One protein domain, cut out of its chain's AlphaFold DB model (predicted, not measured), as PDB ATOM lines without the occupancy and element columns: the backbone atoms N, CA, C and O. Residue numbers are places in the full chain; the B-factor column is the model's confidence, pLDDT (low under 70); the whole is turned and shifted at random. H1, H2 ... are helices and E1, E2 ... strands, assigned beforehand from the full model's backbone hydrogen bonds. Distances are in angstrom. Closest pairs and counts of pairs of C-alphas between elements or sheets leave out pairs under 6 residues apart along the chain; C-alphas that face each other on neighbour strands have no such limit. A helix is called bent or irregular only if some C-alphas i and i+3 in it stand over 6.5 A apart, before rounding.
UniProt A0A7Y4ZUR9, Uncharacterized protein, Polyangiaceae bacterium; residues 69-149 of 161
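This is residues 69 to 149 of the 161 residues of an uncharacterized protein of Polyangiaceae bacterium (UniProt A0A7Y4ZUR9). One long helix, H1, has the small strand hairpin E3 E4 packed on it through E4, while a second, separate strand hairpin, E1 E2, comes close to H1 through E2, with the C-alphas of Phe 91 and Glu 103 closest; two short helices, H2 and H3, complete the named elements. H1 and the hairpin E1 E2 both run lengthwise; the loop around Gly 86 makes one end of the longest axis, and the short helices H2 and H3 lie toward the other. The printed part has 81 residues, with three named helices and four named strands in the order E1 E2 H1 H2 E3 E4 H3. Both two-stranded sheets are antiparallel, and the class is mixed, helices and strands. The whole is compact, with a radius of gyration of the C-alphas of 12.8 A and spans of 41 by 28 by 22 A.

E1, residues 78 to 82, begins with C-alpha 78 at (-23.190, -3.588, 32.546) and is 12.0 A long. E2, residues 90 to 93, is 10.1 A long. H1, residues 103 to 116, is 19.8 A long and begins with C-alpha 103 at (-32.128, 7.458, 35.924). H2 holds residues 118 to 123 and is only just irregular: C-alphas 119 and 122 are 6.54 A apart. E3 holds residues 124 to 127 and E4 residues 130 to 133. H3, residues 143 to 147, ends with C-alpha 147 at (-30.223, -14.432, 30.001).

E1 and E2 form an antiparallel hairpin at 150 degrees, with N 82 and O 90 2.8 A apart, within hydrogen-bond range. Residues 91 to 92 of E2 also pair, antiparallel, with residues 99 to 100. The closest C-alphas of E2 and H1, those of Phe 91 and Glu 103, are 7.5 A apart; E1 and H1 are apart. The closest C-alphas of H1 and E4, those of Phe 107 and Trp 131, are 6.3 A apart. H1 and E3 are near each other, with 5 pairs of C-alphas within 10 A. E3 and E4 form an antiparallel hairpin at 144 degrees, with N 125 and O 132 2.8 A apart, within hydrogen-bond range. H1, with residues 113 to 114 alone, and H2 only just touch, only at the corner, with 3 pairs of C-alphas within 8 A; the closest are Val 114 and Arg 121, 5.3 A. They run opposite ways at a steep tilt of 43 degrees. H2 and H3 are close but not clearly touching, with the C-alphas of Tyr 119 and Tyr 143 closest at 7.7 A. In H1 and H3 every O i to N i+4 pair is within hydrogen-bond range; in H2 0 of 2 are, beside 2 of 3 O i to N i+3 pairs.

The two C-alphas farthest apart, those of Gly 86 and Lys 141, are 41.0 A apart. The printed part has no cut and no long link. The mean pLDDT of the printed part is 91.6, and no printed residue is under 70.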
ATOM      1  N   ARG A  69     -26.435  -4.094  36.423       94.75
ATOM      2  CA  ARG A  69     -26.664  -4.988  35.273       94.75
ATOM      3  C   ARG A  69     -27.587  -4.309  34.257       94.75
ATOM      4  O   ARG A  69     -28.489  -3.551  34.614       94.75
ATOM      5  N   CYS A  70     -27.372  -4.599  32.978       95.12
ATOM      6  CA  CYS A  70     -28.226  -4.098  31.913       95.12
ATOM      7  C   CYS A  70     -29.637  -4.709  32.015       95.12
ATOM      8  O   CYS A  70     -29.773  -5.939  32.060       95.12
ATOM      9  N   PRO A  71     -30.708  -3.891  32.018       95.50
ATOM     10  CA  PRO A  71     -32.070  -4.407  32.064       95.50
ATOM     11  C   PRO A  71     -32.606  -4.844  30.696       95.50
ATOM     12  O   PRO A  71     -33.743  -5.304  30.606       95.50
ATOM     13  N   VAL A  72     -31.826  -4.695  29.622       95.19
ATOM     14  CA  VAL A  72     -32.238  -5.117  28.280       95.19
ATOM     15  C   VAL A  72     -32.324  -6.641  28.221       95.19
ATOM     16  O   VAL A  72     -31.419  -7.359  28.653       95.19
ATOM     17  N   VAL A  73     -33.439  -7.130  27.677       94.19
ATOM     18  CA  VAL A  73     -33.704  -8.559  27.495       94.19
ATOM     19  C   VAL A  73     -32.613  -9.182  26.625       94.19
ATOM     20  O   VAL A  73     -32.251  -8.635  25.587       94.19
ATOM     21  N   GLY A  74     -32.059 -10.308  27.067       93.50
ATOM     22  CA  GLY A  74     -30.949 -10.999  26.411       93.50
ATOM     23  C   GLY A  74     -29.576 -10.342  26.592       93.50
ATOM     24  O   GLY A  74     -28.584 -10.909  26.143       93.50
ATOM     25  N   CYS A  75     -29.475  -9.186  27.258       93.69
ATOM     26  CA  CYS A  75     -28.192  -8.549  27.545       93.69
ATOM     27  C   CYS A  75     -27.666  -8.955  28.927       93.69
ATOM     28  O   CYS A  75     -28.368  -8.832  29.936       93.69
ATOM     29  N   GLU A  76     -26.413  -9.407  28.959       92.69
ATOM     30  CA  GLU A  76     -25.642  -9.711  30.174       92.69
ATOM     31  C   GLU A  76     -24.693  -8.581  30.585       92.69
ATOM     32  O   GLU A  76     -23.993  -8.689  31.586       92.69
ATOM     33  N   GLY A  77     -24.687  -7.484  29.832       93.31
ATOM     34  CA  GLY A  77     -23.778  -6.368  30.026       93.31
ATOM     35  C   GLY A  77     -24.007  -5.550  31.292       93.31
ATOM     36  O   GLY A  77     -24.910  -5.805  32.100       93.31
ATOM     37  N   TRP A  78     -23.197  -4.505  31.414       94.00
ATOM     38  CA  TRP A  78     -23.190  -3.588  32.546       94.00
ATOM     39  C   TRP A  78     -23.525  -2.170  32.093       94.00
ATOM     40  O   TRP A  78     -23.165  -1.741  30.998       94.00
ATOM     41  N   VAL A  79     -24.235  -1.433  32.940       94.50
ATOM     42  CA  VAL A  79     -24.583  -0.032  32.727       94.50
ATOM     43  C   VAL A  79     -23.567   0.831  33.456       94.50
ATOM     44  O   VAL A  79     -23.428   0.745  34.675       94.50
ATOM     45  N   SER A  80     -22.894   1.698  32.710       91.19
ATOM     46  CA  SER A  80     -21.981   2.702  33.248       91.19
ATOM     47  C   SER A  80     -22.579   4.097  33.117       91.19
ATOM     48  O   SER A  80     -23.285   4.398  32.150       91.19
ATOM     49  N   TYR A  81     -22.260   4.974  34.064       91.50
ATOM     50  CA  TYR A  81     -22.554   6.394  33.933       91.50
ATOM     51  C   TYR A  81     -21.493   7.069  33.055       91.50
ATOM     52  O   TYR A  81     -20.309   7.114  33.388       91.50
ATOM     53  N   VAL A  82     -21.909   7.576  31.898       88.81
ATOM     54  CA  VAL A  82     -21.030   8.133  30.870       88.81
ATOM     55  C   VAL A  82     -21.067   9.654  30.924       88.81
ATOM     56  O   VAL A  82     -22.110  10.286  30.736       88.81
ATOM     57  N   THR A  83     -19.895  10.258  31.113       88.56
ATOM     58  CA  THR A  83     -19.701  11.710  31.047       88.56
ATOM     59  C   THR A  83     -18.746  12.051  29.903       88.56
ATOM     60  O   THR A  83     -17.677  11.463  29.759       88.56
ATOM     61  N   MET A  84     -19.131  13.000  29.046       82.38
ATOM     62  CA  MET A  84     -18.293  13.467  27.937       82.38
ATOM     63  C   MET A  84     -18.324  14.990  27.872       82.38
ATOM     64  O   MET A  84     -19.378  15.612  28.008       82.38
ATOM     65  N   LYS A  85     -17.169  15.617  27.622       89.12
ATOM     66  CA  LYS A  85     -17.082  17.078  27.511       89.12
ATOM     67  C   LYS A  85     -17.992  17.582  26.384       89.12
ATOM     68  O   LYS A  85     -17.859  17.159  25.241       89.12
ATOM     69  N   GLY A  86     -18.888  18.515  26.709       86.94
ATOM     70  CA  GLY A  86     -19.803  19.127  25.738       86.94
ATOM     71  C   GLY A  86     -21.037  18.287  25.393       86.94
ATOM     72  O   GLY A  86     -21.743  18.632  24.448       86.94
ATOM     73  N   ARG A  87     -21.316  17.205  26.130       85.38
ATOM     74  CA  ARG A  87     -22.546  16.413  25.993       85.38
ATOM     75  C   ARG A  87     -23.214  16.231  27.352       85.38
ATOM     76  O   ARG A  87     -22.539  16.202  28.377       85.38
ATOM     77  N   ALA A  88     -24.540  16.115  27.345       88.06
ATOM     78  CA  ALA A  88     -25.274  15.719  28.540       88.06
ATOM     79  C   ALA A  88     -24.863  14.288  28.941       88.06
ATOM     80  O   ALA A  88     -24.696  13.450  28.047       88.06
ATOM     81  N   PRO A  89     -24.677  14.012  30.240       91.31
ATOM     82  CA  PRO A  89     -24.353  12.673  30.704       91.31
ATOM     83  C   PRO A  89     -25.534  11.719  30.507       91.31
ATOM     84  O   PRO A  89     -26.684  12.147  30.378       91.31
ATOM     85  N   PHE A  90     -25.241  10.427  30.464       92.75
ATOM     86  CA  PHE A  90     -26.236   9.374  30.286       92.75
ATOM     87  C   PHE A  90     -25.739   8.063  30.895       92.75
ATOM     88  O   PHE A  90     -24.547   7.889  31.125       92.75
ATOM     89  N   PHE A  91     -26.647   7.124  31.118       93.81
ATOM     90  CA  PHE A  91     -26.322   5.746  31.470       93.81
ATOM     91  C   PHE A  91     -26.239   4.924  30.190       93.81
ATOM     92  O   PHE A  91     -27.148   5.014  29.369       93.81
ATOM     93  N   GLY A  92     -25.181   4.146  29.988       92.94
ATOM     94  CA  GLY A  92     -24.986   3.378  28.757       92.94
ATOM     95  C   GLY A  92     -24.471   1.972  29.023       92.94
ATOM     96  O   GLY A  92     -23.662   1.773  29.926       92.94
ATOM     97  N   CYS A  93     -24.933   1.012  28.223       94.69
ATOM     98  CA  CYS A  93     -24.421  -0.357  28.209       94.69
ATOM     99  C   CYS A  93     -23.524  -0.570  26.984       94.69
ATOM    100  O   CYS A  93     -23.952  -0.352  25.849       94.69
ATOM    101  N   GLY A  94     -22.281  -0.999  27.216       90.56
ATOM    102  CA  GLY A  94     -21.283  -1.196  26.160       90.56
ATOM    103  C   GLY A  94     -21.551  -2.415  25.272       90.56
ATOM    104  O   GLY A  94     -21.095  -2.457  24.134       90.56
ATOM    105  N   GLU A  95     -22.317  -3.385  25.768       92.81
ATOM    106  CA  GLU A  95     -22.557  -4.670  25.114       92.81
ATOM    107  C   GLU A  95     -23.733  -4.622  24.134       92.81
ATOM    108  O   GLU A  95     -23.658  -5.199  23.051       92.81
ATOM    109  N   CYS A  96     -24.822  -3.930  24.490       91.62
ATOM    110  CA  CYS A  96     -26.015  -3.824  23.638       91.62
ATOM    111  C   CYS A  96     -26.233  -2.433  23.030       91.62
ATOM    112  O   CYS A  96     -27.156  -2.250  22.239       91.62
ATOM    113  N   GLY A  97     -25.433  -1.436  23.423       91.69
ATOM    114  CA  GLY A  97     -25.526  -0.066  22.915       91.69
ATOM    115  C   GLY A  97     -26.754   0.728  23.380       91.69
ATOM    116  O   GLY A  97     -26.924   1.872  22.963       91.69
ATOM    117  N   SER A  98     -27.610   0.159  24.237       93.62
ATOM    118  CA  SER A  98     -28.741   0.889  24.822       93.62
ATOM    119  C   SER A  98     -28.262   1.952  25.806       93.62
ATOM    120  O   SER A  98     -27.280   1.748  26.530       93.62
ATOM    121  N   PHE A  99     -28.978   3.075  25.856       94.81
ATOM    122  CA  PHE A  99     -28.685   4.154  26.785       94.81
ATOM    123  C   PHE A  99     -29.949   4.811  27.347       94.81
ATOM    124  O   PHE A  99     -31.015   4.810  26.733       94.81
ATOM    125  N   TRP A 100     -29.799   5.415  28.525       95.44
ATOM    126  CA  TRP A 100     -30.847   6.113  29.261       95.44
ATOM    127  C   TRP A 100     -30.360   7.507  29.636       95.44
ATOM    128  O   TRP A 100     -29.326   7.676  30.285       95.44
ATOM    129  N   ARG A 101     -31.121   8.534  29.257       91.88
ATOM    130  CA  ARG A 101     -30.792   9.933  29.594       91.88
ATOM    131  C   ARG A 101     -31.174  10.307  31.020       91.88
ATOM    132  O   ARG A 101     -30.672  11.286  31.558       91.88
ATOM    133  N   LYS A 102     -32.110   9.558  31.604       92.06
ATOM    134  CA  LYS A 102     -32.637   9.775  32.947       92.06
ATOM    135  C   LYS A 102     -32.565   8.472  33.723       92.06
ATOM    136  O   LYS A 102     -32.947   7.422  33.212       92.06
ATOM    137  N   GLU A 103     -32.159   8.574  34.978       92.38
ATOM    138  CA  GLU A 103     -32.128   7.458  35.924       92.38
ATOM    139  C   GLU A 103     -33.514   6.813  36.083       92.38
ATOM    140  O   GLU A 103     -33.649   5.596  36.037       92.38
ATOM    141  N   ALA A 104     -34.575   7.626  36.122       92.50
ATOM    142  CA  ALA A 104     -35.953   7.136  36.167       92.50
ATOM    143  C   ALA A 104     -36.309   6.205  34.987       92.50
ATOM    144  O   ALA A 104     -37.034   5.228  35.175       92.50
ATOM    145  N   SER A 105     -35.786   6.473  33.782       94.19
ATOM    146  CA  SER A 105     -36.019   5.630  32.602       94.19
ATOM    147  C   SER A 105     -35.276   4.294  32.733       94.19
ATOM    148  O   SER A 105     -35.858   3.249  32.451       94.19
ATOM    149  N   LEU A 106     -34.043   4.304  33.259       95.62
ATOM    150  CA  LEU A 106     -33.295   3.085  33.595       95.62
ATOM    151  C   LEU A 106     -34.022   2.256  34.667       95.62
ATOM    152  O   LEU A 106     -34.205   1.051  34.519       95.62
ATOM    153  N   PHE A 107     -34.496   2.898  35.732       95.69
ATOM    154  CA  PHE A 107     -35.177   2.242  36.851       95.69
ATOM    155  C   PHE A 107     -36.536   1.663  36.478       95.69
ATOM    156  O   PHE A 107     -36.927   0.604  36.983       95.69
ATOM    157  N   ARG A 108     -37.254   2.318  35.563       95.44
ATOM    158  CA  ARG A 108     -38.458   1.765  34.941       95.44
ATOM    159  C   ARG A 108     -38.139   0.454  34.223       95.44
ATOM    160  O   ARG A 108     -38.837  -0.535  34.450       95.44
ATOM    161  N   ASP A 109     -37.073   0.427  33.427       96.06
ATOM    162  CA  ASP A 109     -36.674  -0.759  32.666       96.06
ATOM    163  C   ASP A 109     -36.164  -1.881  33.588       96.06
ATOM    164  O   ASP A 109     -36.558  -3.034  33.413       96.06
ATOM    165  N   ILE A 110     -35.402  -1.561  34.645       96.62
ATOM    166  CA  ILE A 110     -35.028  -2.528  35.695       96.62
ATOM    167  C   ILE A 110     -36.281  -3.112  36.359       96.62
ATOM    168  O   ILE A 110     -36.413  -4.326  36.519       96.62
ATOM    169  N   THR A 111     -37.253  -2.268  36.709       96.00
ATOM    170  CA  THR A 111     -38.509  -2.732  37.317       96.00
ATOM    171  C   THR A 111     -39.265  -3.671  36.375       96.00
ATOM    172  O   THR A 111     -39.762  -4.715  36.807       96.00
ATOM    173  N   ALA A 112     -39.334  -3.327  35.088       95.62
ATOM    174  CA  ALA A 112     -39.992  -4.138  34.071       95.62
ATOM    175  C   ALA A 112     -39.284  -5.486  33.871       95.62
ATOM    176  O   ALA A 112     -39.947  -6.528  33.878       95.62
ATOM    177  N   VAL A 113     -37.951  -5.491  33.757       95.94
ATOM    178  CA  VAL A 113     -37.179  -6.716  33.527       95.94
ATOM    179  C   VAL A 113     -37.230  -7.642  34.739       95.94
ATOM    180  O   VAL A 113     -37.408  -8.843  34.577       95.94
ATOM    181  N   VAL A 114     -37.166  -7.103  35.961       95.62
ATOM    182  CA  VAL A 114     -37.276  -7.890  37.197       95.62
ATOM    183  C   VAL A 114     -38.673  -8.489  37.344       95.62
ATOM    184  O   VAL A 114     -38.806  -9.639  37.760       95.62
ATOM    185  N   LYS A 115     -39.724  -7.743  36.974       95.81
ATOM    186  CA  LYS A 115     -41.102  -8.255  36.968       95.81
ATOM    187  C   LYS A 115     -41.276  -9.389  35.955       95.81
ATOM    188  O   LYS A 115     -41.965 -10.362  36.247       95.81
ATOM    189  N   ARG A 116     -40.667  -9.260  34.774       95.50
ATOM    190  CA  ARG A 116     -40.755 -10.249  33.691       95.50
ATOM    191  C   ARG A 116     -39.888 -11.482  33.945       95.50
ATOM    192  O   ARG A 116     -40.312 -12.597  33.659       95.50
ATOM    193  N   PHE A 117     -38.704 -11.285  34.510       94.88
ATOM    194  CA  PHE A 117     -37.696 -12.309  34.756       94.88
ATOM    195  C   PHE A 117     -37.253 -12.256  36.227       94.88
ATOM    196  O   PHE A 117     -36.204 -11.690  36.542       94.88
ATOM    197  N   PRO A 118     -38.007 -12.876  37.158       93.75
ATOM    198  CA  PRO A 118     -37.754 -12.754  38.598       93.75
ATOM    199  C   PRO A 118     -36.346 -13.154  39.047       93.75
ATOM    200  O   PRO A 118     -35.858 -12.671  40.066       93.75
ATOM    201  N   TYR A 119     -35.659 -14.011  38.287       93.06
ATOM    202  CA  TYR A 119     -34.280 -14.394  38.587       93.06
ATOM    203  C   TYR A 119     -33.294 -13.216  38.483       93.06
ATOM    204  O   TYR A 119     -32.288 -13.226  39.190       93.06
ATOM    205  N   ARG A 120     -33.599 -12.185  37.676       93.94
ATOM    206  CA  ARG A 120     -32.805 -10.950  37.574       93.94
ATOM    207  C   ARG A 120     -32.878 -10.085  38.830       93.94
ATOM    208  O   ARG A 120     -32.029  -9.229  39.019       93.94
ATOM    209  N   ARG A 121     -33.839 -10.323  39.739       93.31
ATOM    210  CA  ARG A 121     -33.993  -9.555  40.991       93.31
ATOM    211  C   ARG A 121     -32.717  -9.511  41.831       93.31
ATOM    212  O   ARG A 121     -32.536  -8.531  42.544       93.31
ATOM    213  N   LYS A 122     -31.900 -10.569  41.788       92.62
ATOM    214  CA  LYS A 122     -30.678 -10.693  42.597       92.62
ATOM    215  C   LYS A 122     -29.551  -9.761  42.156       92.62
ATOM    216  O   LYS A 122     -28.722  -9.426  42.987       92.62
ATOM    217  N   SER A 123     -29.568  -9.314  40.904       93.50
ATOM    218  CA  SER A 123     -28.591  -8.367  40.354       93.50
ATOM    219  C   SER A 123     -28.841  -6.919  40.779       93.50
ATOM    220  O   SER A 123     -28.099  -6.023  40.387       93.50
ATOM    221  N   TYR A 124     -29.900  -6.673  41.554       94.00
ATOM    222  CA  TYR A 124     -30.303  -5.340  41.975       94.00
ATOM    223  C   TYR A 124     -30.709  -5.340  43.449       94.00
ATOM    224  O   TYR A 124     -31.183  -6.342  43.984       94.00
ATOM    225  N   GLU A 125     -30.644  -4.186  44.093       92.19
ATOM    226  CA  GLU A 125     -31.239  -3.915  45.397       92.19
ATOM    227  C   GLU A 125     -32.240  -2.770  45.258       92.19
ATOM    228  O   GLU A 125     -31.997  -1.791  44.561       92.19
ATOM    229  N   LYS A 126     -33.420  -2.915  45.867       89.88
ATOM    230  CA  LYS A 126     -34.475  -1.905  45.749       89.88
ATOM    231  C   LYS A 126     -34.406  -0.982  46.956       89.88
ATOM    232  O   LYS A 126     -34.527  -1.472  48.077       89.88
ATOM    233  N   SER A 127     -34.274   0.320  46.721       87.31
ATOM    234  CA  SER A 127     -34.239   1.352  47.760       87.31
ATOM    235  C   SER A 127     -35.280   2.426  47.442       87.31
ATOM    236  O   SER A 127     -35.042   3.343  46.662       87.31
ATOM    237  N   GLY A 128     -36.490   2.264  47.984       88.56
ATOM    238  CA  GLY A 128     -37.627   3.126  47.647       88.56
ATOM    239  C   GLY A 128     -38.012   3.031  46.164       88.56
ATOM    240  O   GLY A 128     -38.374   1.953  45.679       88.56
ATOM    241  N   GLU A 129     -37.950   4.165  45.464       85.81
ATOM    242  CA  GLU A 129     -38.169   4.274  44.011       85.81
ATOM    243  C   GLU A 129     -36.891   4.038  43.188       85.81
ATOM    244  O   GLU A 129     -36.964   3.931  41.964       85.81
ATOM    245  N   SER A 130     -35.742   3.905  43.854       89.25
ATOM    246  CA  SER A 130     -34.439   3.719  43.223       89.25
ATOM    247  C   SER A 130     -33.992   2.258  43.189       89.25
ATOM    248  O   SER A 130     -34.454   1.413  43.969       89.25
ATOM    249  N   TRP A 131     -33.045   1.974  42.293       92.00
ATOM    250  CA  TRP A 131     -32.341   0.697  42.217       92.00
ATOM    251  C   TRP A 131     -30.846   0.891  42.428       92.00
ATOM    252  O   TRP A 131     -30.231   1.757  41.816       92.00
ATOM    253  N   LEU A 132     -30.279   0.047  43.281       90.88
ATOM    254  CA  LEU A 132     -28.850  -0.060  43.526       90.88
ATOM    255  C   LEU A 132     -28.315  -1.358  42.903       90.88
ATOM    256  O   LEU A 132     -29.094  -2.300  42.696       90.88
ATOM    257  N   PRO A 133     -27.010  -1.432  42.603       90.31
ATOM    258  CA  PRO A 133     -26.356  -2.676  42.218       90.31
ATOM    259  C   PRO A 133     -26.566  -3.738  43.293       90.31
ATOM    260  O   PRO A 133     -26.430  -3.469  44.485       90.31
ATOM    261  N   GLY A 134     -26.941  -4.942  42.872       88.00
ATOM    262  CA  GLY A 134     -26.905  -6.101  43.752       88.00
ATOM    263  C   GLY A 134     -25.489  -6.647  43.876       88.00
ATOM    264  O   GLY A 134     -24.626  -6.372  43.047       88.00
ATOM    265  N   ASP A 135     -25.275  -7.464  44.899       85.88
ATOM    266  CA  ASP A 135     -24.037  -8.220  45.079       85.88
ATOM    267  C   ASP A 135     -23.875  -9.271  43.951       85.88
ATOM    268  O   ASP A 135     -24.690 -10.206  43.883       85.88
ATOM    269  N   PRO A 136     -22.854  -9.154  43.075       79.56
ATOM    270  CA  PRO A 136     -22.628 -10.094  41.979       79.56
ATOM    271  C   PRO A 136     -22.426 -11.534  42.462       79.56
ATOM    272  O   PRO A 136     -22.867 -12.470  41.796       79.56
ATOM    273  N   ASP A 137     -21.856 -11.734  43.655       82.62
ATOM    274  CA  ASP A 137     -21.625 -13.068  44.220       82.62
ATOM    275  C   ASP A 137     -22.937 -13.763  44.625       82.62
ATOM    276  O   ASP A 137     -22.990 -14.987  44.798       82.62
ATOM    277  N   LYS A 138     -24.038 -13.005  44.742       83.00
ATOM    278  CA  LYS A 138     -25.386 -13.544  44.977       83.00
ATOM    279  C   LYS A 138     -26.105 -13.932  43.686       83.00
ATOM    280  O   LYS A 138     -27.159 -14.588  43.765       83.00
ATOM    281  N   GLU A 139     -25.590 -13.561  42.512       85.50
ATOM    282  CA  GLU A 139     -26.130 -14.035  41.241       85.50
ATOM    283  C   GLU A 139     -26.031 -15.567  41.176       85.50
ATOM    284  O   GLU A 139     -25.100 -16.208  41.663       85.50
ATOM    285  N   THR A 140     -27.050 -16.223  40.617       81.69
ATOM    286  CA  THR A 140     -26.972 -17.681  40.456       81.69
ATOM    287  C   THR A 140     -25.911 -18.016  39.414       81.69
ATOM    288  O   THR A 140     -25.907 -17.381  38.370       81.69
ATOM    289  N   LYS A 141     -25.132 -19.092  39.595       85.25
ATOM    290  CA  LYS A 141     -24.155 -19.576  38.588       85.25
ATOM    291  C   LYS A 141     -24.727 -19.775  37.172       85.25
ATOM    292  O   LYS A 141     -23.979 -19.849  36.211       85.25
ATOM    293  N   SER A 142     -26.050 -19.896  37.043       88.81
ATOM    294  CA  SER A 142     -26.771 -20.000  35.769       88.81
ATOM    295  C   SER A 142     -27.353 -18.673  35.260       88.81
ATOM    296  O   SER A 142     -28.218 -18.700  34.393       88.81
ATOM    297  N   TYR A 143     -26.944 -17.522  35.803       89.81
ATOM    298  CA  TYR A 143     -27.496 -16.208  35.454       89.81
ATOM    299  C   TYR A 143     -27.357 -15.908  33.956       89.81
ATOM    300  O   TYR A 143     -28.369 -15.763  33.274       89.81
ATOM    301  N   GLU A 144     -26.133 -15.951  33.430       89.50
ATOM    302  CA  GLU A 144     -25.836 -15.739  32.005       89.50
ATOM    303  C   GLU A 144     -26.568 -16.758  31.117       89.50
ATOM    304  O   GLU A 144     -27.202 -16.408  30.125       89.50
ATOM    305  N   GLN A 145     -26.621 -18.029  31.538       92.31
ATOM    306  CA  GLN A 145     -27.362 -19.076  30.821       92.31
ATOM    307  C   GLN A 145     -28.871 -18.814  30.752       92.31
ATOM    308  O   GLN A 145     -29.531 -19.263  29.814       92.31
ATOM    309  N   LYS A 146     -29.447 -18.166  31.771       93.19
ATOM    310  CA  LYS A 146     -30.862 -17.783  31.774       93.19
ATOM    311  C   LYS A 146     -31.095 -16.571  30.883       93.19
ATOM    312  O   LYS A 146     -32.072 -16.590  30.143       93.19
ATOM    313  N   ILE A 147     -30.179 -15.598  30.892       92.44
ATOM    314  CA  ILE A 147     -30.223 -14.432  30.001       92.44
ATOM    315  C   ILE A 147     -30.165 -14.864  28.540       92.44
ATOM    316  O   ILE A 147     -31.010 -14.453  27.753       92.44
ATOM    317  N   ALA A 148     -29.240 -15.758  28.187       90.56
ATOM    318  CA  ALA A 148     -29.089 -16.264  26.823       90.56
ATOM    319  C   ALA A 148     -30.334 -17.003  26.292       90.56
ATOM    320  O   ALA A 148     -30.465 -17.220  25.090       90.56
ATOM    321  N   LYS A 149     -31.245 -17.419  27.183       92.56
ATOM    322  CA  LYS A 149     -32.518 -18.076  26.844       92.56
ATOM    323  C   LYS A 149     -33.705 -17.118  26.829       92.56
ATOM    324  O   LYS A 149     -34.826 -17.557  26.566       92.56
TER     325      LYS A 149